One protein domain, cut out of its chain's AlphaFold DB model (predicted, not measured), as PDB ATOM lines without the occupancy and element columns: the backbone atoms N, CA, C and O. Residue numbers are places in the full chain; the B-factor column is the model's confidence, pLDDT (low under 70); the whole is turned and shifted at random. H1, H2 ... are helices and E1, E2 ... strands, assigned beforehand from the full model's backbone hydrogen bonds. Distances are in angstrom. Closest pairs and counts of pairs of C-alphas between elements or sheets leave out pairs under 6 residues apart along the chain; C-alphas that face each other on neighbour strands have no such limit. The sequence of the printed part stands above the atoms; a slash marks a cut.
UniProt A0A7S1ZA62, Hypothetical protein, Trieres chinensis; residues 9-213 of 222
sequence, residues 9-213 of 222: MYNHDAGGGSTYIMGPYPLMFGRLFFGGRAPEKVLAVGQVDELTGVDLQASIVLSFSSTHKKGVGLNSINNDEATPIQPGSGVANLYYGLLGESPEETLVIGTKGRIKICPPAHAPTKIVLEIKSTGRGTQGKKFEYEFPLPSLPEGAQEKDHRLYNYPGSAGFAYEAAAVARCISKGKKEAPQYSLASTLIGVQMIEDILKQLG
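AT A GLANCE: This is residues 9 to 213 of the 222 residues of the protein "Hypothetical protein" of Trieres chinensis (UniProt A0A7S1ZA62). Two antiparallel sheets follow one another as a long wall, E1 to E3 and then E4 to E7, with E3 and E4 near each other where they meet. H1, H2 and H4 cover one face of the first sheet, while H3 is set away from both sheets and touches no helix. The printed part has 205 residues, with four named helices and seven named strands in the order H1 H2 E1 E2 E3 E4 E5 E6 E7 H3 H4; the sheet orders are E1 E2 E3 and E4 E5 E6 E7. The class is mixed, helices and strands, with 93 residues, under half, in named elements. It is only just compact, close to loose, with a radius of gyration of the C-alphas of 19.9 A and spans of 57 by 48 by 44 A.

HOW THE PARTS SIT: H1, residues 18 to 21, and H2, residues 24 to 32, meet only through their link. E1, residues 41 to 48, E2, residues 55 to 64, and E3, residues 90 to 97, form a meander, each strand the antiparallel neighbour of the one before; N 45 and O 59 are 3.0 A apart, N 60 and O 94 2.9 A. H1 is on this sheet, at a height of 6.0 A, and lies over E3, only just, with 3 of its 4 C-alphas. H2 lies over E3 on the same face at a height of 8.6 A, along the strands at 9 degrees on the local plane; the closest C-alphas are those of Gly 30 and Ala 92, 5.4 A. E4, residues 106 to 110, E5, residues 113 to 117, E6, residues 126 to 131, and E7, residues 142 to 146, form a second meander; N 108 and O 115 are 2.8 A apart, N 116 and O 128 2.8 A, N 129 and O 143 2.8 A. H2 is on this sheet too, its closest C-alphas to E4 being those of Phe 29 and Thr 106, 7.6 A. H3, residues 169 to 183, is on neither sheet. H4, residues 195 to 212, lies over E1 and stands up from the sheet at 50 degrees, making two layers with H2, helices on one face; the C-alphas of Ala 44 and Ile 208 are closest, 5.7 A. H4 touches H2 with residues 201 to 205 alone, at a steep tilt of 61 degrees, opposite ways; the closest C-alphas are those of Leu 27 and Gly 201, 7.0 A. Every O i to N i+4 pair is within hydrogen-bond range in H4, 4 of 5 in H2 and 8 of 11 in H3; H1 is too short for one.

IN THESE COORDINATES: C-alpha 18, where H1 begins, is at (14.240, -10.743, -20.233). From first to last C-alpha E1 measures 21.6 A, E2 25.3 A, E3 23.7 A, H3 22.2 A and H4 25.9 A. C-alpha 212, where H4 ends, is at (18.468, -10.366, -9.518).

THE WHOLE: The two C-alphas farthest apart, those of Gly 71 and Gly 155, are 61.0 A apart. The printed part has no cut. The links E2 to E3, E7 to H3 and H3 to H4 are long. The model's pLDDT is under 70 at residues 69 to 84 and 158 to 159.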
ATOM      1  N   MET A   9      15.345 -17.735 -25.801       95.56
ATOM      2  CA  MET A   9      14.875 -16.814 -24.758       95.56
ATOM      3  C   MET A   9      15.136 -17.327 -23.340       95.56
ATOM      4  O   MET A   9      15.263 -16.518 -22.426       95.56
ATOM      5  N   TYR A  10      15.236 -18.645 -23.166       96.69
ATOM      6  CA  TYR A  10      15.457 -19.312 -21.884       96.69
ATOM      7  C   TYR A  10      16.808 -20.037 -21.830       96.69
ATOM      8  O   TYR A  10      17.011 -20.914 -21.003       96.69
ATOM      9  N   ASN A  11      17.738 -19.703 -22.725       95.50
ATOM     10  CA  ASN A  11      19.073 -20.288 -22.727       95.50
ATOM     11  C   ASN A  11      20.082 -19.281 -22.164       95.50
ATOM     12  O   ASN A  11      20.493 -18.360 -22.870       95.50
ATOM     13  N   HIS A  12      20.485 -19.467 -20.905       94.94
ATOM     14  CA  HIS A  12      21.449 -18.601 -20.218       94.94
ATOM     15  C   HIS A  12      22.787 -18.486 -20.963       94.94
ATOM     16  O   HIS A  12      23.237 -17.373 -21.234       94.94
ATOM     17  N   ASP A  13      23.350 -19.609 -21.415       92.88
ATOM     18  CA  ASP A  13      24.628 -19.644 -22.141       92.88
ATOM     19  C   ASP A  13      24.582 -18.893 -23.484       92.88
ATOM     20  O   ASP A  13      25.612 -18.434 -23.984       92.88
ATOM     21  N   ALA A  14      23.395 -18.759 -24.080       93.44
ATOM     22  CA  ALA A  14      23.181 -18.032 -25.330       93.44
ATOM     23  C   ALA A  14      22.802 -16.551 -25.128       93.44
ATOM     24  O   ALA A  14      22.484 -15.874 -26.106       93.44
ATOM     25  N   GLY A  15      22.812 -16.042 -23.891       93.62
ATOM     26  CA  GLY A  15      22.366 -14.679 -23.585       93.62
ATOM     27  C   GLY A  15      20.843 -14.517 -23.581       93.62
ATOM     28  O   GLY A  15      20.333 -13.446 -23.909       93.62
ATOM     29  N   GLY A  16      20.113 -15.583 -23.245       95.62
ATOM     30  CA  GLY A  16      18.679 -15.538 -22.974       95.62
ATOM     31  C   GLY A  16      18.342 -14.750 -21.703       95.62
ATOM     32  O   GLY A  16      19.218 -14.358 -20.937       95.62
ATOM     33  N   GLY A  17      17.050 -14.538 -21.464       97.31
ATOM     34  CA  GLY A  17      16.542 -13.764 -20.333       97.31
ATOM     35  C   GLY A  17      15.968 -12.410 -20.727       97.31
ATOM     36  O   GLY A  17      16.348 -11.782 -21.722       97.31
ATOM     37  N   SER A  18      14.999 -11.956 -19.939       97.31
ATOM     38  CA  SER A  18      14.240 -10.743 -20.233       97.31
ATOM     39  C   SER A  18      15.115  -9.487 -20.210       97.31
ATOM     40  O   SER A  18      14.905  -8.577 -21.015       97.31
ATOM     41  N   THR A  19      16.143  -9.457 -19.360       97.94
ATOM     42  CA  THR A  19      17.059  -8.323 -19.211       97.94
ATOM     43  C   THR A  19      17.910  -8.126 -20.459       97.94
ATOM     44  O   THR A  19      18.084  -6.987 -20.887       97.94
ATOM     45  N   TYR A  20      18.399  -9.201 -21.085       96.75
ATOM     46  CA  TYR A  20      19.184  -9.098 -22.317       96.75
ATOM     47  C   TYR A  20      18.318  -8.816 -23.545       96.75
ATOM     48  O   TYR A  20      18.707  -8.028 -24.404       96.75
ATOM     49  N   ILE A  21      17.142  -9.438 -23.627       95.06
ATOM     50  CA  ILE A  21      16.317  -9.406 -24.842       95.06
ATOM     51  C   ILE A  21      15.423  -8.163 -24.885       95.06
ATOM     52  O   ILE A  21      15.318  -7.506 -25.920       95.06
ATOM     53  N   MET A  22      14.780  -7.830 -23.764       95.81
ATOM     54  CA  MET A  22      13.790  -6.752 -23.680       95.81
ATOM     55  C   MET A  22      14.329  -5.533 -22.935       95.81
ATOM     56  O   MET A  22      13.987  -4.408 -23.286       95.81
ATOM     57  N   GLY A  23      15.196  -5.737 -21.941       96.50
ATOM     58  CA  GLY A  23      15.774  -4.678 -21.114       96.50
ATOM     59  C   GLY A  23      16.488  -3.535 -21.858       96.50
ATOM     60  O   GLY A  23      16.346  -2.390 -21.414       96.50
ATOM     61  N   PRO A  24      17.197  -3.744 -22.990       95.88
ATOM     62  CA  PRO A  24      17.934  -2.660 -23.643       95.88
ATOM     63  C   PRO A  24      17.059  -1.466 -24.052       95.88
ATOM     64  O   PRO A  24      17.482  -0.319 -23.889       95.88
ATOM     65  N   TYR A  25      15.827  -1.708 -24.515       94.62
ATOM     66  CA  TYR A  25      14.916  -0.650 -24.966       94.62
ATOM     67  C   TYR A  25      14.508   0.311 -23.830       94.62
ATOM     68  O   TYR A  25      14.817   1.505 -23.923       94.62
ATOM     69  N   PRO A  26      13.876  -0.142 -22.727       95.94
ATOM     70  CA  PRO A  26      13.520   0.738 -21.622       95.94
ATOM     71  C   PRO A  26      14.747   1.300 -20.891       95.94
ATOM     72  O   PRO A  26      14.696   2.447 -20.452       95.94
ATOM     73  N   LEU A  27      15.872   0.575 -20.792       96.00
ATOM     74  CA  LEU A  27      17.103   1.107 -20.178       96.00
ATOM     75  C   LEU A  27      17.719   2.246 -21.003       96.00
ATOM     76  O   LEU A  27      18.302   3.184 -20.449       96.00
ATOM     77  N   MET A  28      17.604   2.186 -22.329       92.38
ATOM     78  CA  MET A  28      17.981   3.282 -23.217       92.38
ATOM     79  C   MET A  28      17.019   4.467 -23.056       92.38
ATOM     80  O   MET A  28      17.473   5.577 -22.771       92.38
ATOM     81  N   PHE A  29      15.702   4.254 -23.176       92.94
ATOM     82  CA  PHE A  29      14.712   5.332 -23.033       92.94
ATOM     83  C   PHE A  29      14.766   6.008 -21.662       92.94
ATOM     84  O   PHE A  29      14.720   7.237 -21.580       92.94
ATOM     85  N   GLY A  30      14.949   5.225 -20.598       94.00
ATOM     86  CA  GLY A  30      15.070   5.708 -19.227       94.00
ATOM     87  C   GLY A  30      16.246   6.660 -19.008       94.00
ATOM     88  O   GLY A  30      16.209   7.438 -18.064       94.00
ATOM     89  N   ARG A  31      17.260   6.647 -19.885       94.19
ATOM     90  CA  ARG A  31      18.400   7.580 -19.861       94.19
ATOM     91  C   ARG A  31      18.308   8.675 -20.915       94.19
ATOM     92  O   ARG A  31      18.857   9.758 -20.706       94.19
ATOM     93  N   LEU A  32      17.638   8.419 -22.039       92.38
ATOM     94  CA  LEU A  32      17.557   9.337 -23.178       92.38
ATOM     95  C   LEU A  32      17.110  10.742 -22.746       92.38
ATOM     96  O   LEU A  32      17.751  11.736 -23.084       92.38
ATOM     97  N   PHE A  33      16.071  10.818 -21.913       89.12
ATOM     98  CA  PHE A  33      15.508  12.084 -21.427       89.12
ATOM     99  C   PHE A  33      16.320  12.756 -20.311       89.12
ATOM    100  O   PHE A  33      16.031  13.891 -19.937       89.12
ATOM    101  N   PHE A  34      17.378  12.098 -19.837       92.44
ATOM    102  CA  PHE A  34      18.372  12.658 -18.924       92.44
ATOM    103  C   PHE A  34      19.704  12.933 -19.639       92.44
ATOM    104  O   PHE A  34      20.743  13.051 -19.001       92.44
ATOM    105  N   GLY A  35      19.702  13.041 -20.973       89.31
ATOM    106  CA  GLY A  35      20.908  13.328 -21.756       89.31
ATOM    107  C   GLY A  35      21.844  12.128 -21.909       89.31
ATOM    108  O   GLY A  35      23.044  12.311 -22.094       89.31
ATOM    109  N   GLY A  36      21.323  10.904 -21.782       90.75
ATOM    110  CA  GLY A  36      22.094   9.668 -21.961       90.75
ATOM    111  C   GLY A  36      23.106   9.381 -20.849       90.75
ATOM    112  O   GLY A  36      23.922   8.468 -20.984       90.75
ATOM    113  N   ARG A  37      23.071  10.154 -19.759       91.81
ATOM    114  CA  ARG A  37      24.001  10.030 -18.635       91.81
ATOM    115  C   ARG A  37      23.721   8.784 -17.793       91.81
ATOM    116  O   ARG A  37      22.603   8.269 -17.774       91.81
ATOM    117  N   ALA A  38      24.741   8.320 -17.078       94.88
ATOM    118  CA  ALA A  38      24.576   7.251 -16.103       94.88
ATOM    119  C   ALA A  38      23.667   7.718 -14.945       94.88
ATOM    120  O   ALA A  38      23.799   8.869 -14.506       94.88
ATOM    121  N   PRO A  39      22.748   6.863 -14.466       96.81
ATOM    122  CA  PRO A  39      21.996   7.125 -13.241       96.81
ATOM    123  C   PRO A  39      22.925   7.053 -12.021       96.81
ATOM    124  O   PRO A  39      23.906   6.313 -12.034       96.81
ATOM    125  N   GLU A  40      22.618   7.778 -10.941       96.12
ATOM    126  CA  GLU A  40      23.389   7.641  -9.692       96.12
ATOM    127  C   GLU A  40      23.016   6.379  -8.905       96.12
ATOM    128  O   GLU A  40      23.788   5.925  -8.061       96.12
ATOM    129  N   LYS A  41      21.835   5.807  -9.166       97.12
ATOM    130  CA  LYS A  41      21.385   4.557  -8.553       97.12
ATOM    131  C   LYS A  41      20.548   3.748  -9.531       97.12
ATOM    132  O   LYS A  41      19.679   4.301 -10.207       97.12
ATOM    133  N   VAL A  42      20.791   2.442  -9.541       98.38
ATOM    134  CA  VAL A  42      20.006   1.431 -10.254       98.38
ATOM    135  C   VAL A  42      19.507   0.436  -9.218       98.38
ATOM    136  O   VAL A  42      20.317  -0.184  -8.531       98.38
ATOM    137  N   LEU A  43      18.191   0.310  -9.080       98.50
ATOM    138  CA  LEU A  43      17.555  -0.693  -8.228       98.50
ATOM    139  C   LEU A  43      16.734  -1.639  -9.096       98.50
ATOM    140  O   LEU A  43      15.898  -1.167  -9.862       98.50
ATOM    141  N   ALA A  44      16.959  -2.940  -8.951       98.62
ATOM    142  CA  ALA A  44      16.258  -3.978  -9.692       98.62
ATOM    143  C   ALA A  44      15.543  -4.949  -8.752       98.62
ATOM    144  O   ALA A  44      16.108  -5.397  -7.755       98.62
ATOM    145  N   VAL A  45      14.306  -5.298  -9.096       98.38
ATOM    146  CA  VAL A  45      13.559  -6.409  -8.495       98.38
ATOM    147  C   VAL A  45      12.900  -7.207  -9.608       98.38
ATOM    148  O   VAL A  45      12.401  -6.629 -10.572       98.38
ATOM    149  N   GLY A  46      12.895  -8.528  -9.506       97.56
ATOM    150  CA  GLY A  46      12.449  -9.373 -10.604       97.56
ATOM    151  C   GLY A  46      12.337 -10.834 -10.213       97.56
ATOM    152  O   GLY A  46      12.423 -11.183  -9.037       97.56
ATOM    153  N   GLN A  47      12.106 -11.671 -11.218       97.94
ATOM    154  CA  GLN A  47      11.965 -13.116 -11.074       97.94
ATOM    155  C   GLN A  47      13.005 -13.805 -11.945       97.94
ATOM    156  O   GLN A  47      13.158 -13.451 -13.113       97.94
ATOM    157  N   VAL A  48      13.685 -14.794 -11.376       98.00
ATOM    158  CA  VAL A  48      14.631 -15.668 -12.071       98.00
ATOM    159  C   VAL A  48      14.009 -17.052 -12.158       98.00
ATOM    160  O   VAL A  48      13.375 -17.505 -11.205       98.00
ATOM    161  N   ASP A  49      14.146 -17.700 -13.309       97.38
ATOM    162  CA  ASP A  49      13.750 -19.091 -13.471       97.38
ATOM    163  C   ASP A  49      14.856 -20.012 -12.956       97.38
ATOM    164  O   ASP A  49      15.960 -20.030 -13.496       97.38
ATOM    165  N   GLU A  50      14.559 -20.805 -11.931       95.44
ATOM    166  CA  GLU A  50      15.529 -21.731 -11.340       95.44
ATOM    167  C   GLU A  50      15.939 -22.849 -12.308       95.44
ATOM    168  O   GLU A  50      17.067 -23.332 -12.234       95.44
ATOM    169  N   LEU A  51      15.047 -23.256 -13.225       95.31
ATOM    170  CA  LEU A  51      15.341 -24.338 -14.168       95.31
ATOM    171  C   LEU A  51      16.370 -23.914 -15.220       95.31
ATOM    172  O   LEU A  51      17.245 -24.696 -15.584       95.31
ATOM    173  N   THR A  52      16.227 -22.698 -15.742       96.00
ATOM    174  CA  THR A  52      16.997 -22.222 -16.900       96.00
ATOM    175  C   THR A  52      18.081 -21.212 -16.537       96.00
ATOM    176  O   THR A  52      18.970 -20.953 -17.344       96.00
ATOM    177  N   GLY A  53      18.027 -20.643 -15.329       96.19
ATOM    178  CA  GLY A  53      18.989 -19.663 -14.824       96.19
ATOM    179  C   GLY A  53      18.825 -18.253 -15.395       96.19
ATOM    180  O   GLY A  53      19.596 -17.368 -15.024       96.19
ATOM    181  N   VAL A  54      17.847 -18.014 -16.275       97.62
ATOM    182  CA  VAL A  54      17.590 -16.685 -16.851       97.62
ATOM    183  C   VAL A  54      16.616 -15.876 -16.000       97.62
ATOM    184  O   VAL A  54      15.766 -16.427 -15.299       97.62
ATOM    185  N   ASP A  55      16.668 -14.550 -16.103       98.31
ATOM    186  CA  ASP A  55      15.603 -13.701 -15.579       98.31
ATOM    187  C   ASP A  55      14.363 -13.716 -16.495       98.31
ATOM    188  O   ASP A  55      14.460 -13.679 -17.724       98.31
ATOM    189  N   LEU A  56      13.175 -13.750 -15.896       98.00
ATOM    190  CA  LEU A  56      11.893 -13.814 -16.603       98.00
ATOM    191  C   LEU A  56      11.228 -12.446 -16.754       98.00
ATOM    192  O   LEU A  56      10.520 -12.214 -17.732       98.00
ATOM    193  N   GLN A  57      11.406 -11.562 -15.773       97.88
ATOM    194  CA  GLN A  57      10.920 -10.182 -15.787       97.88
ATOM    195  C   GLN A  57      11.596  -9.361 -14.692       97.88
ATOM    196  O   GLN A  57      11.953  -9.904 -13.641       97.88
ATOM    197  N   ALA A  58      11.688  -8.047 -14.890       98.25
ATOM    198  CA  ALA A  58      12.192  -7.135 -13.876       98.25
ATOM    199  C   ALA A  58      11.505  -5.766 -13.914       98.25
ATOM    200  O   ALA A  58      11.106  -5.251 -14.960       98.25
ATOM    201  N   SER A  59      11.402  -5.163 -12.731       98.25
ATOM    202  CA  SER A  59      11.084  -3.752 -12.530       98.25
ATOM    203  C   SER A  59      12.332  -3.022 -12.056       98.25
ATOM    204  O   SER A  59      12.966  -3.436 -11.083       98.25
ATOM    205  N   ILE A  60      12.679  -1.931 -12.737       98.56
ATOM    206  CA  ILE A  60      13.901  -1.167 -12.488       98.56
ATOM    207  C   ILE A  60      13.546   0.270 -12.120       98.56
ATOM    208  O   ILE A  60      12.713   0.899 -12.771       98.56
ATOM    209  N   VAL A  61      14.224   0.805 -11.110       98.56
ATOM    210  CA  VAL A  61      14.172   2.223 -10.750       98.56
ATOM    211  C   VAL A  61      15.549   2.837 -10.962       98.56
ATOM    212  O   VAL A  61      16.541   2.382 -10.388       98.56
ATOM    213  N   LEU A  62      15.601   3.889 -11.775       98.31
ATOM    214  CA  LEU A  62      16.798   4.688 -12.026       98.31
ATOM    215  C   LEU A  62      16.637   6.056 -11.367       98.31
ATOM    216  O   LEU A  62      15.628   6.720 -11.600       98.31
ATOM    217  N   SER A  63      17.623   6.505 -10.589       97.56
ATOM    218  CA  SER A  63      17.625   7.865 -10.034       97.56
ATOM    219  C   SER A  63      18.607   8.773 -10.763       97.56
ATOM    220  O   SER A  63      19.743   8.368 -11.018       97.56
ATOM    221  N   PHE A  64      18.174  10.009 -11.012       95.88
ATOM    222  CA  PHE A  64      18.958  11.081 -11.612       95.88
ATOM    223  C   PHE A  64      18.953  12.313 -10.698       95.88
ATOM    224  O   PHE A  64      17.903  12.850 -10.344       95.88
ATOM    225  N   SER A  65      20.133  12.795 -10.333       91.69
ATOM    226  CA  SER A  65      20.352  14.012  -9.555       91.69
ATOM    227  C   SER A  65      20.344  15.256 -10.443       91.69
ATOM    228  O   SER A  65      20.518  15.182 -11.661       91.69
ATOM    229  N   SER A  66      20.136  16.423  -9.833       88.31
ATOM    230  CA  SER A  66      20.143  17.697 -10.556       88.31
ATOM    231  C   SER A  66      21.502  17.963 -11.198       88.31
ATOM    232  O   SER A  66      22.552  17.801 -10.577       88.31
ATOM    233  N   THR A  67      21.474  18.414 -12.447       85.12
ATOM    234  CA  THR A  67      22.663  18.857 -13.190       85.12
ATOM    235  C   THR A  67      23.111  20.262 -12.773       85.12
ATOM    236  O   THR A  67      24.257  20.646 -13.009       85.12
ATOM    237  N   HIS A  68      22.240  21.026 -12.105       79.25
ATOM    238  CA  HIS A  68      22.576  22.334 -11.555       79.25
ATOM    239  C   HIS A  68      23.135  22.215 -10.133       79.25
ATOM    240  O   HIS A  68      22.488  21.690  -9.234       79.25
ATOM    241  N   LYS A  69      24.322  22.795  -9.911       63.44
ATOM    242  CA  LYS A  69      24.985  22.848  -8.593       63.44
ATOM    243  C   LYS A  69      24.582  24.052  -7.723       63.44
ATOM    244  O   LYS A  69      25.040  24.153  -6.590       63.44
ATOM    245  N   LYS A  70      23.769  24.990  -8.231       52.88
ATOM    246  CA  LYS A  70      23.354  26.215  -7.517       52.88
ATOM    247  C   LYS A  70      21.837  26.261  -7.332       52.88
ATOM    248  O   LYS A  70      21.135  26.279  -8.331       52.88
ATOM    249  N   GLY A  71      21.419  26.343  -6.063       54.97
ATOM    250  CA  GLY A  71      20.171  26.915  -5.535       54.97
ATOM    251  C   GLY A  71      18.852  26.502  -6.189       54.97
ATOM    252  O   GLY A  71      18.588  26.826  -7.340       54.97
ATOM    253  N   VAL A  72      17.965  25.890  -5.406       54.28
ATOM    254  CA  VAL A  72      16.549  25.738  -5.763       54.28
ATOM    255  C   VAL A  72      15.946  27.130  -5.982       54.28
ATOM    256  O   VAL A  72      15.791  27.891  -5.032       54.28
ATOM    257  N   GLY A  73      15.647  27.480  -7.232       57.66
ATOM    258  CA  GLY A  73      14.951  28.714  -7.602       57.66
ATOM    259  C   GLY A  73      13.547  28.423  -8.125       57.66
ATOM    260  O   GLY A  73      13.293  27.339  -8.655       57.66
ATOM    261  N   LEU A  74      12.639  29.390  -7.980       55.94
ATOM    262  CA  LEU A  74      11.345  29.389  -8.667       55.94
ATOM    263  C   LEU A  74      11.538  29.755 -10.145       55.94
ATOM    264  O   LEU A  74      12.424  30.535 -10.496       55.94
ATOM    265  N   ASN A  75      10.723  29.170 -11.018       52.94
ATOM    266  CA  ASN A  75      10.797  29.407 -12.456       52.94
ATOM    267  C   ASN A  75      10.182  30.765 -12.809       52.94
ATOM    268  O   ASN A  75       8.974  30.925 -12.681       52.94
ATOM    269  N   SER A  76      10.975  31.702 -13.338       52.69
ATOM    270  CA  SER A  76      10.484  33.009 -13.819       52.69
ATOM    271  C   SER A  76       9.513  32.913 -15.007       52.69
ATOM    272  O   SER A  76       8.895  33.904 -15.390       52.69
ATOM    273  N   ILE A  77       9.388  31.722 -15.599       53.62
ATOM    274  CA  ILE A  77       8.545  31.395 -16.753       53.62
ATOM    275  C   ILE A  77       7.369  30.478 -16.354       53.62
ATOM    276  O   ILE A  77       6.619  30.026 -17.219       53.62
ATOM    277  N   ASN A  78       7.229  30.137 -15.067       53.91
ATOM    278  CA  ASN A  78       6.089  29.392 -14.529       53.91
ATOM    279  C   ASN A  78       5.752  29.926 -13.129       53.91
ATOM    280  O   ASN A  78       5.952  29.241 -12.129       53.91
ATOM    281  N   ASN A  79       5.295  31.180 -13.074       53.16
ATOM    282  CA  ASN A  79       4.990  31.878 -11.820       53.16
ATOM    283  C   ASN A  79       3.762  31.302 -11.089       53.16
ATOM    284  O   ASN A  79       3.579  31.581  -9.908       53.16
ATOM    285  N   ASP A  80       2.952  30.485 -11.770       56.22
ATOM    286  CA  ASP A  80       1.714  29.921 -11.225       56.22
ATOM    287  C   ASP A  80       1.944  28.639 -10.406       56.22
ATOM    288  O   ASP A  80       1.076  28.233  -9.633       56.22
ATOM    289  N   GLU A  81       3.111  27.992 -10.537       57.81
ATOM    290  CA  GLU A  81       3.420  26.747  -9.826       57.81
ATOM    291  C   GLU A  81       4.703  26.870  -9.002       57.81
ATOM    292  O   GLU A  81       5.811  26.915  -9.537       57.81
ATOM    293  N   ALA A  82       4.557  26.835  -7.676       59.19
ATOM    294  CA  ALA A  82       5.652  26.829  -6.707       59.19
ATOM    295  C   ALA A  82       6.399  25.476  -6.675       59.19
ATOM    296  O   ALA A  82       6.446  24.795  -5.652       59.19
ATOM    297  N   THR A  83       6.957  25.055  -7.813       65.12
ATOM    298  CA  THR A  83       7.749  23.822  -7.928       65.12
ATOM    299  C   THR A  83       9.252  24.119  -7.967       65.12
ATOM    300  O   THR A  83       9.682  25.009  -8.703       65.12
ATOM    301  N   PRO A  84      10.075  23.372  -7.204       67.75
ATOM    302  CA  PRO A  84      11.532  23.442  -7.291       67.75
ATOM    303  C   PRO A  84      12.052  23.187  -8.713       67.75
ATOM    304  O   PRO A  84      11.730  22.161  -9.314       67.75
ATOM    305  N   ILE A  85      12.913  24.064  -9.240       71.50
ATOM    306  CA  ILE A  85      13.656  23.772 -10.473       71.50
ATOM    307  C   ILE A  85      14.834  22.847 -10.148       71.50
ATOM    308  O   ILE A  85      15.761  23.233  -9.440       71.50
ATOM    309  N   GLN A  86      14.807  21.633 -10.697       77.06
ATOM    310  CA  GLN A  86      15.873  20.638 -10.550       77.06
ATOM    311  C   GLN A  86      16.233  20.038 -11.926       77.06
ATOM    312  O   GLN A  86      15.830  18.913 -12.240       77.06
ATOM    313  N   PRO A  87      16.922  20.791 -12.806       81.31
ATOM    314  CA  PRO A  87      17.111  20.397 -14.198       81.31
ATOM    315  C   PRO A  87      17.927  19.111 -14.309       81.31
ATOM    316  O   PRO A  87      18.985  18.975 -13.692       81.31
ATOM    317  N   GLY A  88      17.443  18.162 -15.106       83.69
ATOM    318  CA  GLY A  88      18.094  16.863 -15.290       83.69
ATOM    319  C   GLY A  88      18.021  15.928 -14.077       83.69
ATOM    320  O   GLY A  88      18.622  14.856 -14.130       83.69
ATOM    321  N   SER A  89      17.296  16.310 -13.017       91.06
ATOM    322  CA  SER A  89      16.916  15.385 -11.948       91.06
ATOM    323  C   SER A  89      15.620  14.657 -12.288       91.06
ATOM    324  O   SER A  89      14.776  15.181 -13.019       91.06
ATOM    325  N   GLY A  90      15.442  13.472 -11.724       93.56
ATOM    326  CA  GLY A  90      14.210  12.715 -11.853       93.56
ATOM    327  C   GLY A  90      14.404  11.247 -11.530       93.56
ATOM    328  O   GLY A  90      15.453  10.815 -11.053       93.56
ATOM    329  N   VAL A  91      13.359  10.481 -11.801       96.56
ATOM    330  CA  VAL A  91      13.345   9.031 -11.642       96.56
ATOM    331  C   VAL A  91      12.768   8.429 -12.913       96.56
ATOM    332  O   VAL A  91      11.805   8.969 -13.461       96.56
ATOM    333  N   ALA A  92      13.341   7.321 -13.373       97.69
ATOM    334  CA  ALA A  92      12.739   6.488 -14.408       97.69
ATOM    335  C   ALA A  92      12.322   5.148 -13.795       97.69
ATOM    336  O   ALA A  92      13.142   4.477 -13.170       97.69
ATOM    337  N   ASN A  93      11.056   4.776 -13.990       97.69
ATOM    338  CA  ASN A  93      10.525   3.467 -13.622       97.69
ATOM    339  C   ASN A  93      10.354   2.655 -14.898       97.69
ATOM    340  O   ASN A  93       9.690   3.107 -15.832       97.69
ATOM    341  N   LEU A  94      10.965   1.482 -14.935       97.44
ATOM    342  CA  LEU A  94      11.022   0.626 -16.106       97.44
ATOM    343  C   LEU A  94      10.448  -0.739 -15.752       97.44
ATOM    344  O   LEU A  94      10.647  -1.227 -14.641       97.44
ATOM    345  N   TYR A  95       9.792  -1.363 -16.718       97.56
ATOM    346  CA  TYR A  95       9.372  -2.753 -16.643       97.56
ATOM    347  C   TYR A  95       9.682  -3.430 -17.973       97.56
ATOM    348  O   TYR A  95       9.531  -2.820 -19.033       97.56
ATOM    349  N   TYR A  96      10.108  -4.683 -17.901       97.50
ATOM    350  CA  TYR A  96      10.221  -5.589 -19.036       97.50
ATOM    351  C   TYR A  96      10.075  -7.029 -18.542       97.50
ATOM    352  O   TYR A  96      10.325  -7.326 -17.372       97.50
ATOM    353  N   GLY A  97       9.665  -7.934 -19.427       96.44
ATOM    354  CA  GLY A  97       9.442  -9.324 -19.057       96.44
ATOM    355  C   GLY A  97       8.978 -10.204 -20.205       96.44
ATOM    356  O   GLY A  97       8.609  -9.717 -21.269       96.44
ATOM    357  N   LEU A  98       9.002 -11.512 -19.957       95.12
ATOM    358  CA  LEU A  98       8.529 -12.573 -20.849       95.12
ATOM    359  C   LEU A  98       7.174 -13.154 -20.406       95.12
ATOM    360  O   LEU A  98       6.578 -13.938 -21.137       95.12
ATOM    361  N   LEU A  99       6.709 -12.818 -19.196       92.62
ATOM    362  CA  LEU A  99       5.548 -13.461 -18.561       92.62
ATOM    363  C   LEU A  99       4.221 -12.735 -18.788       92.62
ATOM    364  O   LEU A  99       3.163 -13.341 -18.634       92.62
ATOM    365  N   GLY A 100       4.264 -11.442 -19.101       90.19
ATOM    366  CA  GLY A 100       3.079 -10.601 -19.196       90.19
ATOM    367  C   GLY A 100       3.166  -9.618 -20.350       90.19
ATOM    368  O   GLY A 100       4.245  -9.152 -20.713       90.19
ATOM    369  N   GLU A 101       2.005  -9.290 -20.909       91.88
ATOM    370  CA  GLU A 101       1.871  -8.252 -21.923       91.88
ATOM    371  C   GLU A 101       1.800  -6.886 -21.231       91.88
ATOM    372  O   GLU A 101       0.861  -6.580 -20.493       91.88
ATOM    373  N   SER A 102       2.837  -6.076 -21.431       94.12
ATOM    374  CA  SER A 102       2.831  -4.683 -20.988       94.12
ATOM    375  C   SER A 102       2.129  -3.804 -22.029       94.12
ATOM    376  O   SER A 102       2.057  -4.186 -23.192       94.12
ATOM    377  N   PRO A 103       1.705  -2.581 -21.677       95.44
ATOM    378  CA  PRO A 103       1.220  -1.624 -22.670       95.44
ATOM    379  C   PRO A 103       2.257  -1.216 -23.729       95.44
ATOM    380  O   PRO A 103       1.883  -0.551 -24.683       95.44
ATOM    381  N   GLU A 104       3.544  -1.546 -23.550       94.69
ATOM    382  CA  GLU A 104       4.640  -1.196 -24.464       94.69
ATOM    383  C   GLU A 104       4.712   0.302 -24.809       94.69
ATOM    384  O   GLU A 104       4.978   0.688 -25.945       94.69
ATOM    385  N   GLU A 105       4.496   1.179 -23.825       96.56
ATOM    386  CA  GLU A 105       4.603   2.632 -23.988       96.56
ATOM    387  C   GLU A 105       5.737   3.231 -23.154       96.56
ATOM    388  O   GLU A 105       6.165   2.672 -22.146       96.56
ATOM    389  N   THR A 106       6.215   4.410 -23.553       96.25
ATOM    390  CA  THR A 106       7.139   5.215 -22.741       96.25
ATOM    391  C   THR A 106       6.521   6.574 -22.465       96.25
ATOM    392  O   THR A 106       6.114   7.281 -23.389       96.25
ATOM    393  N   LEU A 107       6.472   6.956 -21.188       96.88
ATOM    394  CA  LEU A 107       5.906   8.222 -20.746       96.88
ATOM    395  C   LEU A 107       6.980   9.113 -20.122       96.88
ATOM    396  O   LEU A 107       7.645   8.735 -19.161       96.88
ATOM    397  N   VAL A 108       7.093  10.332 -20.636       95.69
ATOM    398  CA  VAL A 108       7.950  11.382 -20.087       95.69
ATOM    399  C   VAL A 108       7.057  12.431 -19.459       95.69
ATOM    400  O   VAL A 108       6.242  13.045 -20.147       95.69
ATOM    401  N   ILE A 109       7.202  12.641 -18.155       93.81
ATOM    402  CA  ILE A 109       6.375  13.574 -17.390       93.81
ATOM    403  C   ILE A 109       7.237  14.761 -16.977       93.81
ATOM    404  O   ILE A 109       8.280  14.595 -16.349       93.81
ATOM    405  N   GLY A 110       6.787  15.964 -17.320       89.88
ATOM    406  CA  GLY A 110       7.422  17.216 -16.937       89.88
ATOM    407  C   GLY A 110       6.433  18.178 -16.288       89.88
ATOM    408  O   GLY A 110       5.226  17.950 -16.238       89.88
ATOM    409  N   THR A 111       6.941  19.314 -15.821       85.75
ATOM    410  CA  THR A 111       6.123  20.336 -15.145       85.75
ATOM    411  C   THR A 111       5.056  20.952 -16.053       85.75
ATOM    412  O   THR A 111       3.996  21.349 -15.578       85.75
ATOM    413  N   LYS A 112       5.298  20.989 -17.369       86.81
ATOM    414  CA  LYS A 112       4.396  21.589 -18.366       86.81
ATOM    415  C   LYS A 112       3.490  20.589 -19.084       86.81
ATOM    416  O   LYS A 112       2.749  20.993 -19.977       86.81
ATOM    417  N   GLY A 113       3.540  19.304 -18.738       90.94
ATOM    418  CA  GLY A 113       2.791  18.279 -19.457       90.94
ATOM    419  C   GLY A 113       3.537  16.959 -19.577       90.94
ATOM    420  O   GLY A 113       4.414  16.652 -18.773       90.94
ATOM    421  N   ARG A 114       3.178  16.172 -20.587       94.88
ATOM    422  CA  ARG A 114       3.743  14.842 -20.816       94.88
ATOM    423  C   ARG A 114       3.909  14.527 -22.296       94.88
ATOM    424  O   ARG A 114       3.146  15.013 -23.129       94.88
ATOM    425  N   ILE A 115       4.890  13.687 -22.597       97.12
ATOM    426  CA  ILE A 115       5.105  13.082 -23.910       97.12
ATOM    427  C   ILE A 115       4.893  11.582 -23.758       97.12
ATOM    428  O   ILE A 115       5.542  10.957 -22.923       97.12
ATOM    429  N   LYS A 116       4.009  11.008 -24.570       97.69
ATOM    430  CA  LYS A 116       3.807   9.565 -24.689       97.69
ATOM    431  C   LYS A 116       4.377   9.085 -26.017       97.69
ATOM    432  O   LYS A 116       3.891   9.490 -27.070       97.69
ATOM    433  N   ILE A 117       5.374   8.212 -25.958       97.19
ATOM    434  CA  ILE A 117       5.793   7.380 -27.086       97.19
ATOM    435  C   ILE A 117       4.812   6.210 -27.142       97.19
ATOM    436  O   ILE A 117       4.699   5.452 -26.174       97.19
ATOM    437  N   CYS A 118       4.046   6.130 -28.227       97.38
ATOM    438  CA  CYS A 118       2.972   5.153 -28.354       97.38
ATOM    439  C   CYS A 118       3.504   3.740 -28.643       97.38
ATOM    440  O   CYS A 118       4.621   3.605 -29.149       97.38
ATOM    441  N   PRO A 119       2.700   2.701 -28.356       96.06
ATOM    442  CA  PRO A 119       3.095   1.322 -28.605       96.06
ATOM    443  C   PRO A 119       3.265   0.991 -30.098       96.06
ATOM    444  O   PRO A 119       2.521   1.540 -30.918       96.06
ATOM    445  N   PRO A 120       4.179   0.064 -30.444       94.50
ATOM    446  CA  PRO A 120       5.207  -0.492 -29.564       94.50
ATOM    447  C   PRO A 120       6.370   0.500 -29.387       94.50
ATOM    448  O   PRO A 120       6.991   0.935 -30.356       94.50
ATOM    449  N   ALA A 121       6.712   0.856 -28.146       94.19
ATOM    450  CA  ALA A 121       7.695   1.909 -27.877       94.19
ATOM    451  C   ALA A 121       9.125   1.557 -28.315       94.19
ATOM    452  O   ALA A 121       9.942   2.463 -28.464       94.19
ATOM    453  N   HIS A 122       9.436   0.276 -28.545       93.38
ATOM    454  CA  HIS A 122      10.726  -0.153 -29.090       93.38
ATOM    455  C   HIS A 122      10.873   0.142 -30.597       93.38
ATOM    456  O   HIS A 122      11.995   0.254 -31.086       93.38
ATOM    457  N   ALA A 123       9.759   0.326 -31.318       94.44
ATOM    458  CA  ALA A 123       9.712   0.698 -32.734       94.44
ATOM    459  C   ALA A 123       8.542   1.674 -33.013       94.44
ATOM    460  O   ALA A 123       7.596   1.337 -33.729       94.44
ATOM    461  N   PRO A 124       8.560   2.886 -32.427       95.00
ATOM    462  CA  PRO A 124       7.386   3.744 -32.392       95.00
ATOM    463  C   PRO A 124       7.179   4.500 -33.708       95.00
ATOM    464  O   PRO A 124       8.109   5.083 -34.264       95.00
ATOM    465  N   THR A 125       5.924   4.595 -34.144       96.19
ATOM    466  CA  THR A 125       5.495   5.414 -35.295       96.19
ATOM    467  C   THR A 125       4.624   6.598 -34.884       96.19
ATOM    468  O   THR A 125       4.185   7.373 -35.731       96.19
ATOM    469  N   LYS A 126       4.358   6.767 -33.583       97.62
ATOM    470  CA  LYS A 126       3.489   7.827 -33.072       97.62
ATOM    471  C   LYS A 126       3.940   8.338 -31.712       97.62
ATOM    472  O   LYS A 126       4.310   7.569 -30.824       97.62
ATOM    473  N   ILE A 127       3.861   9.654 -31.548       98.00
ATOM    474  CA  ILE A 127       4.068  10.345 -30.278       98.00
ATOM    475  C   ILE A 127       2.870  11.253 -30.010       98.00
ATOM    476  O   ILE A 127       2.355  11.918 -30.909       98.00
ATOM    477  N   VAL A 128       2.455  11.314 -28.748       98.25
ATOM    478  CA  VAL A 128       1.434  12.241 -28.265       98.25
ATOM    479  C   VAL A 128       2.062  13.203 -27.261       98.25
ATOM    480  O   VAL A 128       2.621  12.781 -26.252       98.25
ATOM    481  N   LEU A 129       1.947  14.503 -27.522       97.56
ATOM    482  CA  LEU A 129       2.317  15.572 -26.597       97.56
ATOM    483  C   LEU A 129       1.051  16.145 -25.967       97.56
ATOM    484  O   LEU A 129       0.167  16.632 -26.671       97.56
ATOM    485  N   GLU A 130       0.988  16.149 -24.643       96.00
ATOM    486  CA  GLU A 130      -0.096  16.770 -23.890       96.00
ATOM    487  C   GLU A 130       0.461  17.884 -23.015       96.00
ATOM    488  O   GLU A 130       1.244  17.640 -22.098       96.00
ATOM    489  N   ILE A 131       0.046  19.116 -23.294       93.69
ATOM    490  CA  ILE A 131       0.384  20.288 -22.490       93.69
ATOM    491  C   ILE A 131      -0.580  20.356 -21.314       93.69
ATOM    492  O   ILE A 131      -1.785  20.230 -21.497       93.69
ATOM    493  N   LYS A 132      -0.059  20.558 -20.105       88.50
ATOM    494  CA  LYS A 132      -0.849  20.679 -18.875       88.50
ATOM    495  C   LYS A 132      -1.759  21.913 -18.936       88.50
ATOM    496  O   LYS A 132      -1.329  22.982 -19.360       88.50
ATOM    497  N   SER A 133      -3.005  21.757 -18.489       87.75
ATOM    498  CA  SER A 133      -3.951  22.858 -18.267       87.75
ATOM    499  C   SER A 133      -3.991  23.256 -16.788       87.75
ATOM    500  O   SER A 133      -3.616  22.474 -15.910       87.75
ATOM    501  N   THR A 134      -4.439  24.479 -16.506       83.06
ATOM    502  CA  THR A 134      -4.639  24.995 -15.149       83.06
ATOM    503  C   THR A 134      -5.885  24.388 -14.505       83.06
ATOM    504  O   THR A 134      -6.962  24.406 -15.099       83.06
ATOM    505  N   GLY A 135      -5.766  23.919 -13.261       77.69
ATOM    506  CA  GLY A 135      -6.885  23.377 -12.482       77.69
ATOM    507  C   GLY A 135      -7.063  21.859 -12.614       77.69
ATOM    508  O   GLY A 135      -6.822  21.258 -13.662       77.69
ATOM    509  N   ARG A 136      -7.484  21.216 -11.516       76.31
ATOM    510  CA  ARG A 136      -7.669  19.757 -11.431       76.31
ATOM    511  C   ARG A 136      -8.777  19.293 -12.382       76.31
ATOM    512  O   ARG A 136      -9.853  19.875 -12.398       76.31
ATOM    513  N   GLY A 137      -8.524  18.217 -13.129       78.19
ATOM    514  CA  GLY A 137      -9.509  17.604 -14.031       78.19
ATOM    515  C   GLY A 137      -9.687  18.324 -15.371       78.19
ATOM    516  O   GLY A 137     -10.476  17.872 -16.195       78.19
ATOM    517  N   THR A 138      -8.949  19.409 -15.620       82.00
ATOM    518  CA  THR A 138      -8.979  20.088 -16.917       82.00
ATOM    519  C   THR A 138      -8.076  19.372 -17.920       82.00
ATOM    520  O   THR A 138      -6.965  18.942 -17.593       82.00
ATOM    521  N   GLN A 139      -8.558  19.216 -19.153       79.88
ATOM    522  CA  GLN A 139      -7.757  18.685 -20.250       79.88
ATOM    523  C   GLN A 139      -6.992  19.831 -20.899       79.88
ATOM    524  O   GLN A 139      -7.573  20.859 -21.238       79.88
ATOM    525  N   GLY A 140      -5.683  19.667 -21.054       86.62
ATOM    526  CA  GLY A 140      -4.896  20.620 -21.818       86.62
ATOM    527  C   GLY A 140      -4.783  20.245 -23.290       86.62
ATOM    528  O   GLY A 140      -5.476  19.357 -23.784       86.62
ATOM    529  N   LYS A 141      -3.936  20.972 -24.019       94.44
ATOM    530  CA  LYS A 141      -3.815  20.815 -25.474       94.44
ATOM    531  C   LYS A 141      -3.073  19.524 -25.811       94.44
ATOM    532  O   LYS A 141      -1.985  19.292 -25.286       94.44
ATOM    533  N   LYS A 142      -3.640  18.738 -26.725       96.75
ATOM    534  CA  LYS A 142      -3.065  17.494 -27.241       96.75
ATOM    535  C   LYS A 142      -2.570  17.699 -28.671       96.75
ATOM    536  O   LYS A 142      -3.286  18.265 -29.493       96.75
ATOM    537  N   PHE A 143      -1.370  17.214 -28.956       97.81
ATOM    538  CA  PHE A 143      -0.768  17.191 -30.285       97.81
ATOM    539  C   PHE A 143      -0.319  15.769 -30.595       97.81
ATOM    540  O   PHE A 143       0.261  15.102 -29.737       97.81
ATOM    541  N   GLU A 144      -0.581  15.313 -31.812       98.12
ATOM    542  CA  GLU A 144      -0.185  13.988 -32.278       98.12
ATOM    543  C   GLU A 144       0.806  14.142 -33.427       98.12
ATOM    544  O   GLU A 144       0.603  14.960 -34.324       98.12
ATOM    545  N   TYR A 145       1.885  13.372 -33.367       97.81
ATOM    546  CA  TYR A 145       2.939  13.352 -34.372       97.81
ATOM    547  C   TYR A 145       3.113  11.923 -34.854       97.81
ATOM    548  O   TYR A 145       3.295  11.016 -34.039       97.81
ATOM    549  N   GLU A 146       3.063  11.737 -36.167       96.81
ATOM    550  CA  GLU A 146       3.207  10.436 -36.808       96.81
ATOM    551  C   GLU A 146       4.508  10.379 -37.609       96.81
ATOM    552  O   GLU A 146       4.918  11.344 -38.257       96.81
ATOM    553  N   PHE A 147       5.159   9.226 -37.532       92.62
ATOM    554  CA  PHE A 147       6.445   8.907 -38.129       92.62
ATOM    555  C   PHE A 147       6.263   7.591 -38.889       92.62
ATOM    556  O   PHE A 147       6.532   6.521 -38.337       92.62
ATOM    557  N   PRO A 148       5.712   7.639 -40.115       89.00
ATOM    558  CA  PRO A 148       5.405   6.430 -40.862       89.00
ATOM    559  C   PRO A 148       6.679   5.640 -41.163       89.00
ATOM    560  O   PRO A 148       7.765   6.203 -41.314       89.00
ATOM    561  N   LEU A 149       6.546   4.321 -41.260       90.88
ATOM    562  CA  LEU A 149       7.632   3.460 -41.714       90.88
ATOM    563  C   LEU A 149       7.915   3.697 -43.209       90.88
ATOM    564  O   LEU A 149       7.021   4.134 -43.941       90.88
ATOM    565  N   PRO A 150       9.136   3.393 -43.686       89.44
ATOM    566  CA  PRO A 150       9.432   3.390 -45.113       89.44
ATOM    567  C   PRO A 150       8.464   2.490 -45.884       89.44
ATOM    568  O   PRO A 150       8.047   1.441 -45.390       89.44
ATOM    569  N   SER A 151       8.120   2.884 -47.112       85.81
ATOM    570  CA  SER A 151       7.242   2.087 -47.968       85.81
ATOM    571  C   SER A 151       7.888   0.751 -48.328       85.81
ATOM    572  O   SER A 151       9.077   0.692 -48.650       85.81
ATOM    573  N   LEU A 152       7.085  -0.309 -48.333       82.38
ATOM    574  CA  LEU A 152       7.515  -1.631 -48.771       82.38
ATOM    575  C   LEU A 152       7.576  -1.714 -50.309       82.38
ATOM    576  O   LEU A 152       6.894  -0.936 -50.983       82.38
ATOM    577  N   PRO A 153       8.366  -2.648 -50.876       82.94
ATOM    578  CA  PRO A 153       8.341  -2.940 -52.308       82.94
ATOM    579  C   PRO A 153       6.932  -3.276 -52.816       82.94
ATOM    580  O   PRO A 153       6.083  -3.758 -52.068       82.94
ATOM    581  N   GLU A 154       6.679  -3.057 -54.106       84.06
ATOM    582  CA  GLU A 154       5.384  -3.377 -54.707       84.06
ATOM    583  C   GLU A 154       5.040  -4.868 -54.528       84.06
ATOM    584  O   GLU A 154       5.861  -5.750 -54.780       84.06
ATOM    585  N   GLY A 155       3.829  -5.150 -54.038       79.25
ATOM    586  CA  GLY A 155       3.362  -6.508 -53.738       79.25
ATOM    587  C   GLY A 155       3.851  -7.094 -52.405       79.25
ATOM    588  O   GLY A 155       3.408  -8.180 -52.032       79.25
ATOM    589  N   ALA A 156       4.714  -6.392 -51.666       80.06
ATOM    590  CA  ALA A 156       5.167  -6.816 -50.348       80.06
ATOM    591  C   ALA A 156       4.198  -6.413 -49.229       80.06
ATOM    592  O   ALA A 156       3.552  -5.366 -49.273       80.06
ATOM    593  N   GLN A 157       4.151  -7.227 -48.174       72.38
ATOM    594  CA  GLN A 157       3.438  -6.920 -46.935       72.38
ATOM    595  C   GLN A 157       4.391  -6.999 -45.744       72.38
ATOM    596  O   GLN A 157       5.387  -7.711 -45.785       72.38
ATOM    597  N   GLU A 158       4.079  -6.299 -44.654       67.56
ATOM    598  CA  GLU A 158       4.938  -6.260 -43.458       67.56
ATOM    599  C   GLU A 158       5.086  -7.641 -42.792       67.56
ATOM    600  O   GLU A 158       6.099  -7.935 -42.168       67.56
ATOM    601  N   LYS A 159       4.090  -8.515 -42.984       68.31
ATOM    602  CA  LYS A 159       4.103  -9.920 -42.542       68.31
ATOM    603  C   LYS A 159       4.766 -10.869 -43.542       68.31
ATOM    604  O   LYS A 159       4.741 -12.082 -43.342       68.31
ATOM    605  N   ASP A 160       5.308 -10.354 -44.641       75.88
ATOM    606  CA  ASP A 160       6.080 -11.167 -45.564       75.88
ATOM    607  C   ASP A 160       7.436 -11.492 -44.934       75.88
ATOM    608  O   ASP A 160       8.384 -10.707 -44.988       75.88
ATOM    609  N   HIS A 161       7.528 -12.683 -44.342       72.06
ATOM    610  CA  HIS A 161       8.752 -13.183 -43.720       72.06
ATOM    611  C   HIS A 161       9.922 -13.355 -44.700       72.06
ATOM    612  O   HIS A 161      11.054 -13.554 -44.265       72.06
ATOM    613  N   ARG A 162       9.696 -13.239 -46.020       74.12
ATOM    614  CA  ARG A 162      10.787 -13.139 -47.004       74.12
ATOM    615  C   ARG A 162      11.530 -11.804 -46.913       74.12
ATOM    616  O   ARG A 162      12.654 -11.716 -47.394       74.12
ATOM    617  N   LEU A 163      10.907 -10.782 -46.322       78.94
ATOM    618  CA  LEU A 163      11.492  -9.461 -46.102       78.94
ATOM    619  C   LEU A 163      11.879  -9.255 -44.640       78.94
ATOM    620  O   LEU A 163      13.031  -8.934 -44.358       78.94
ATOM    621  N   TYR A 164      10.931  -9.443 -43.717       85.38
ATOM    622  CA  TYR A 164      11.131  -9.142 -42.301       85.38
ATOM    623  C   TYR A 164      10.552 -10.221 -41.386       85.38
ATOM    624  O   TYR A 164       9.406 -10.644 -41.523       85.38
ATOM    625  N   ASN A 165      11.336 -10.628 -40.388       85.56
ATOM    626  CA  ASN A 165      10.882 -11.575 -39.369       85.56
ATOM    627  C   ASN A 165      10.024 -10.906 -38.282       85.56
ATOM    628  O   ASN A 165       9.158 -11.567 -37.712       85.56
ATOM    629  N   TYR A 166      10.242  -9.611 -38.018       87.31
ATOM    630  CA  TYR A 166       9.617  -8.882 -36.910       87.31
ATOM    631  C   TYR A 166       8.846  -7.638 -37.392       87.31
ATOM    632  O   TYR A 166       9.319  -6.956 -38.309       87.31
ATOM    633  N   PRO A 167       7.696  -7.300 -36.775       87.12
ATOM    634  CA  PRO A 167       6.969  -6.059 -37.056       87.12
ATOM    635  C   PRO A 167       7.843  -4.812 -36.877       87.12
ATOM    636  O   PRO A 167       8.763  -4.810 -36.065       87.12
ATOM    637  N   GLY A 168       7.582  -3.751 -37.642       89.25
ATOM    638  CA  GLY A 168       8.337  -2.499 -37.548       89.25
ATOM    639  C   GLY A 168       9.753  -2.535 -38.140       89.25
ATOM    640  O   GLY A 168      10.396  -1.488 -38.226       89.25
ATOM    641  N   SER A 169      10.238  -3.690 -38.618       90.75
ATOM    642  CA  SER A 169      11.615  -3.857 -39.124       90.75
ATOM    643  C   SER A 169      11.960  -2.983 -40.335       90.75
ATOM    644  O   SER A 169      13.132  -2.699 -40.571       90.75
ATOM    645  N   ALA A 170      10.971  -2.483 -41.086       90.81
ATOM    646  CA  ALA A 170      11.220  -1.473 -42.120       90.81
ATOM    647  C   ALA A 170      11.910  -0.215 -41.547       90.81
ATOM    648  O   ALA A 170      12.672   0.458 -42.244       90.81
ATOM    649  N   GLY A 171      11.714   0.066 -40.254       92.75
ATOM    650  CA  GLY A 171      12.373   1.145 -39.522       92.75
ATOM    651  C   GLY A 171      13.895   1.001 -39.413       92.75
ATOM    652  O   GLY A 171      14.571   2.016 -39.240       92.75
ATOM    653  N   PHE A 172      14.469  -0.194 -39.609       93.25
ATOM    654  CA  PHE A 172      15.930  -0.374 -39.632       93.25
ATOM    655  C   PHE A 172      16.615   0.449 -40.737       93.25
ATOM    656  O   PHE A 172      17.794   0.795 -40.632       93.25
ATOM    657  N   ALA A 173      15.880   0.872 -41.771       93.06
ATOM    658  CA  ALA A 173      16.396   1.813 -42.763       93.06
ATOM    659  C   ALA A 173      16.889   3.134 -42.132       93.06
ATOM    660  O   ALA A 173      17.832   3.748 -42.640       93.06
ATOM    661  N   TYR A 174      16.296   3.574 -41.015       93.50
ATOM    662  CA  TYR A 174      16.679   4.813 -40.337       93.50
ATOM    663  C   TYR A 174      18.062   4.729 -39.690       93.50
ATOM    664  O   TYR A 174      18.868   5.657 -39.848       93.50
ATOM    665  N   GLU A 175      18.364   3.625 -39.004       94.56
ATOM    666  CA  GLU A 175      19.686   3.397 -38.418       94.56
ATOM    667  C   GLU A 175      20.736   3.100 -39.491       94.56
ATOM    668  O   GLU A 175      21.824   3.676 -39.439       94.56
ATOM    669  N   ALA A 176      20.393   2.340 -40.538       95.00
ATOM    670  CA  ALA A 176      21.280   2.115 -41.678       95.00
ATOM    671  C   ALA A 176      21.679   3.445 -42.344       95.00
ATOM    672  O   ALA A 176      22.860   3.716 -42.581       95.00
ATOM    673  N   ALA A 177      20.709   4.340 -42.558       94.81
ATOM    674  CA  ALA A 177      20.970   5.677 -43.076       94.81
ATOM    675  C   ALA A 177      21.798   6.531 -42.097       94.81
ATOM    676  O   ALA A 177      22.630   7.333 -42.529       94.81
ATOM    677  N   ALA A 178      21.605   6.387 -40.781       95.50
ATOM    678  CA  ALA A 178      22.411   7.081 -39.774       95.50
ATOM    679  C   ALA A 178      23.879   6.637 -39.797       95.50
ATOM    680  O   ALA A 178      24.768   7.496 -39.782       95.50
ATOM    681  N   VAL A 179      24.132   5.333 -39.914       97.06
ATOM    682  CA  VAL A 179      25.477   4.762 -40.064       97.06
ATOM    683  C   VAL A 179      26.130   5.263 -41.353       97.06
ATOM    684  O   VAL A 179      27.236   5.803 -41.303       97.06
ATOM    685  N   ALA A 180      25.426   5.209 -42.489       97.62
ATOM    686  CA  ALA A 180      25.934   5.716 -43.766       97.62
ATOM    687  C   ALA A 180      26.311   7.212 -43.699       97.62
ATOM    688  O   ALA A 180      27.369   7.626 -44.184       97.62
ATOM    689  N   ARG A 181      25.493   8.039 -43.030       97.38
ATOM    690  CA  ARG A 181      25.805   9.459 -42.772       97.38
ATOM    691  C   ARG A 181      27.033   9.655 -41.880       97.38
ATOM    692  O   ARG A 181      27.713  10.669 -42.014       97.38
ATOM    693  N   CYS A 182      27.302   8.744 -40.947       97.94
ATOM    694  CA  CYS A 182      28.485   8.816 -40.089       97.94
ATOM    695  C   CYS A 182      29.750   8.435 -40.862       97.94
ATOM    696  O   CYS A 182      30.709   9.209 -40.859       97.94
ATOM    697  N   ILE A 183      29.717   7.317 -41.591       98.00
ATOM    698  CA  ILE A 183      30.840   6.823 -42.402       98.00
ATOM    699  C   ILE A 183      31.227   7.840 -43.479       98.00
ATOM    700  O   ILE A 183      32.394   8.206 -43.583       98.00
ATOM    701  N   SER A 184      30.252   8.370 -44.227       98.31
ATOM    702  CA  SER A 184      30.506   9.389 -45.267       98.31
ATOM    703  C   SER A 184      31.131  10.680 -44.728       98.31
ATOM    704  O   SER A 184      31.771  11.413 -45.475       98.31
ATOM    705  N   LYS A 185      30.981  10.954 -43.426       98.12
ATOM    706  CA  LYS A 185      31.593  12.094 -42.728       98.12
ATOM    707  C   LYS A 185      32.878  11.727 -41.979       98.12
ATOM    708  O   LYS A 185      33.345  12.526 -41.173       98.12
ATOM    709  N   GLY A 186      33.422  10.525 -42.188       98.00
ATOM    710  CA  GLY A 186      34.637  10.047 -41.522       98.00
ATOM    711  C   GLY A 186      34.492   9.850 -40.009       98.00
ATOM    712  O   GLY A 186      35.492   9.826 -39.293       98.00
ATOM    713  N   LYS A 187      33.260   9.741 -39.494       98.06
ATOM    714  CA  LYS A 187      33.020   9.499 -38.068       98.06
ATOM    715  C   LYS A 187      33.220   8.023 -37.738       98.06
ATOM    716  O   LYS A 187      32.873   7.155 -38.530       98.06
ATOM    717  N   LYS A 188      33.721   7.755 -36.530       96.75
ATOM    718  CA  LYS A 188      33.927   6.396 -35.999       96.75
ATOM    719  C   LYS A 188      32.773   5.899 -35.122       96.75
ATOM    720  O   LYS A 188      32.761   4.739 -34.740       96.75
ATOM    721  N   GLU A 189      31.816   6.770 -34.812       96.06
ATOM    722  CA  GLU A 189      30.631   6.463 -34.011       96.06
ATOM    723  C   GLU A 189      29.482   7.428 -34.344       96.06
ATOM    724  O   GLU A 189      29.693   8.497 -34.938       96.06
ATOM    725  N   ALA A 190      28.260   7.055 -33.957       94.19
ATOM    726  CA  ALA A 190      27.089   7.912 -34.077       94.19
ATOM    727  C   ALA A 190      27.000   8.855 -32.863       94.19
ATOM    728  O   ALA A 190      27.043   8.389 -31.729       94.19
ATOM    729  N   PRO A 191      26.815  10.176 -33.045       90.94
ATOM    730  CA  PRO A 191      26.734  11.102 -31.913       90.94
ATOM    731  C   PRO A 191      25.499  10.871 -31.029       90.94
ATOM    732  O   PRO A 191      25.518  11.240 -29.862       90.94
ATOM    733  N   GLN A 192      24.434  10.267 -31.569       88.06
ATOM    734  CA  GLN A 192      23.250   9.869 -30.801       88.06
ATOM    735  C   GLN A 192      23.484   8.609 -29.949       88.06
ATOM    736  O   GLN A 192      22.785   8.416 -28.962       88.06
ATOM    737  N   TYR A 193      24.460   7.775 -30.327       88.88
ATOM    738  CA  TYR A 193      24.757   6.472 -29.727       88.88
ATOM    739  C   TYR A 193      26.274   6.255 -29.695       88.88
ATOM    740  O   TYR A 193      26.833   5.522 -30.511       88.88
ATOM    741  N   SER A 194      26.947   6.963 -28.786       93.62
ATOM    742  CA  SER A 194      28.398   6.854 -28.617       93.62
ATOM    743  C   SER A 194      28.789   5.554 -27.920       93.62
ATOM    744  O   SER A 194      28.011   4.990 -27.144       93.62
ATOM    745  N   LEU A 195      30.038   5.123 -28.114       95.19
ATOM    746  CA  LEU A 195      30.598   3.963 -27.414       95.19
ATOM    747  C   LEU A 195      30.471   4.114 -25.889       95.19
ATOM    748  O   LEU A 195      30.105   3.167 -25.197       95.19
ATOM    749  N   ALA A 196      30.709   5.319 -25.365       93.88
ATOM    750  CA  ALA A 196      30.569   5.604 -23.939       93.88
ATOM    751  C   ALA A 196      29.133   5.371 -23.430       93.88
ATOM    752  O   ALA A 196      28.947   4.805 -22.355       93.88
ATOM    753  N   SER A 197      28.112   5.762 -24.202       92.31
ATOM    754  CA  SER A 197      26.709   5.540 -23.825       92.31
ATOM    755  C   SER A 197      26.330   4.054 -23.846       92.31
ATOM    756  O   SER A 197      25.626   3.577 -22.944       92.31
ATOM    757  N   THR A 198      26.853   3.312 -24.827       94.38
ATOM    758  CA  THR A 198      26.700   1.855 -24.926       94.38
ATOM    759  C   THR A 198      27.302   1.150 -23.715       94.38
ATOM    760  O   THR A 198      26.620   0.338 -23.096       94.38
ATOM    761  N   LEU A 199      28.527   1.510 -23.311       96.25
ATOM    762  CA  LEU A 199      29.189   0.919 -22.141       96.25
ATOM    763  C   LEU A 199      28.404   1.147 -20.843       96.25
ATOM    764  O   LEU A 199      28.275   0.225 -20.045       96.25
ATOM    765  N   ILE A 200      27.803   2.330 -20.656       95.69
ATOM    766  CA  ILE A 200      26.901   2.575 -19.516       95.69
ATOM    767  C   ILE A 200      25.717   1.596 -19.548       95.69
ATOM    768  O   ILE A 200      25.309   1.094 -18.508       95.69
ATOM    769  N   GLY A 201      25.155   1.322 -20.731       95.50
ATOM    770  CA  GLY A 201      24.029   0.396 -20.874       95.50
ATOM    771  C   GLY A 201      24.404  -1.040 -20.518       95.50
ATOM    772  O   GLY A 201      23.669  -1.688 -19.780       95.50
ATOM    773  N   VAL A 202      25.563  -1.501 -20.992       95.62
ATOM    774  CA  VAL A 202      26.095  -2.835 -20.676       95.62
ATOM    775  C   VAL A 202      26.363  -2.972 -19.176       95.62
ATOM    776  O   VAL A 202      25.885  -3.927 -18.573       95.62
ATOM    777  N   GLN A 203      27.008  -1.983 -18.547       96.19
ATOM    778  CA  GLN A 203      27.253  -2.008 -17.101       96.19
ATOM    779  C   GLN A 203      25.947  -2.064 -16.299       96.19
ATOM    780  O   GLN A 203      25.845  -2.800 -15.324       96.19
ATOM    781  N   MET A 204      24.921  -1.318 -16.722       97.56
ATOM    782  CA  MET A 204      23.610  -1.374 -16.074       97.56
ATOM    783  C   MET A 204      22.966  -2.754 -16.197       97.56
ATOM    784  O   MET A 204      22.361  -3.213 -15.233       97.56
ATOM    785  N   ILE A 205      23.077  -3.412 -17.353       97.56
ATOM    786  CA  ILE A 205      22.568  -4.774 -17.551       97.56
ATOM    787  C   ILE A 205      23.260  -5.746 -16.585       97.56
ATOM    788  O   ILE A 205      22.576  -6.496 -15.892       97.56
ATOM    789  N   GLU A 206      24.587  -5.689 -16.475       96.06
ATOM    790  CA  GLU A 206      25.353  -6.516 -15.531       96.06
ATOM    791  C   GLU A 206      24.953  -6.248 -14.072       96.06
ATOM    792  O   GLU A 206      24.692  -7.181 -13.308       96.06
ATOM    793  N   ASP A 207      24.841  -4.973 -13.688       97.44
ATOM    794  CA  ASP A 207      24.445  -4.562 -12.338       97.44
ATOM    795  C   ASP A 207      23.029  -5.039 -11.984       97.44
ATOM    796  O   ASP A 207      22.760  -5.393 -10.833       97.44
ATOM    797  N   ILE A 208      22.115  -5.045 -12.959       98.50
ATOM    798  CA  ILE A 208      20.746  -5.540 -12.797       98.50
ATOM    799  C   ILE A 208      20.749  -7.055 -12.616       98.50
ATOM    800  O   ILE A 208      20.192  -7.540 -11.634       98.50
ATOM    801  N   LEU A 209      21.400  -7.801 -13.509       98.00
ATOM    802  CA  LEU A 209      21.466  -9.264 -13.434       98.00
ATOM    803  C   LEU A 209      22.064  -9.728 -12.102       98.00
ATOM    804  O   LEU A 209      21.517 -10.619 -11.451       98.00
ATOM    805  N   LYS A 210      23.112  -9.042 -11.633       97.62
ATOM    806  CA  LYS A 210      23.705  -9.276 -10.314       97.62
ATOM    807  C   LYS A 210      22.720  -9.031  -9.170       97.62
ATOM    808  O   LYS A 210      22.680  -9.824  -8.232       97.62
ATOM    809  N   GLN A 211      21.934  -7.952  -9.219       98.50
ATOM    810  CA  GLN A 211      20.898  -7.678  -8.212       98.50
ATOM    811  C   GLN A 211      19.793  -8.741  -8.205       98.50
ATOM    812  O   GLN A 211      19.276  -9.067  -7.140       98.50
ATOM    813  N   LEU A 212      19.452  -9.291  -9.374       98.25
ATOM    814  CA  LEU A 212      18.468 -10.366  -9.518       98.25
ATOM    815  C   LEU A 212      19.007 -11.744  -9.102       98.25
ATOM    816  O   LEU A 212      18.222 -12.671  -8.936       98.25
ATOM    817  N   GLY A 213      20.323 -11.887  -8.918       96.81
ATOM    818  CA  GLY A 213      20.961 -13.164  -8.594       96.81
ATOM    819  C   GLY A 213      21.189 -14.073  -9.805       96.81
ATOM    820  O   GLY A 213      21.434 -15.264  -9.626       96.81
TER     821      GLY A 213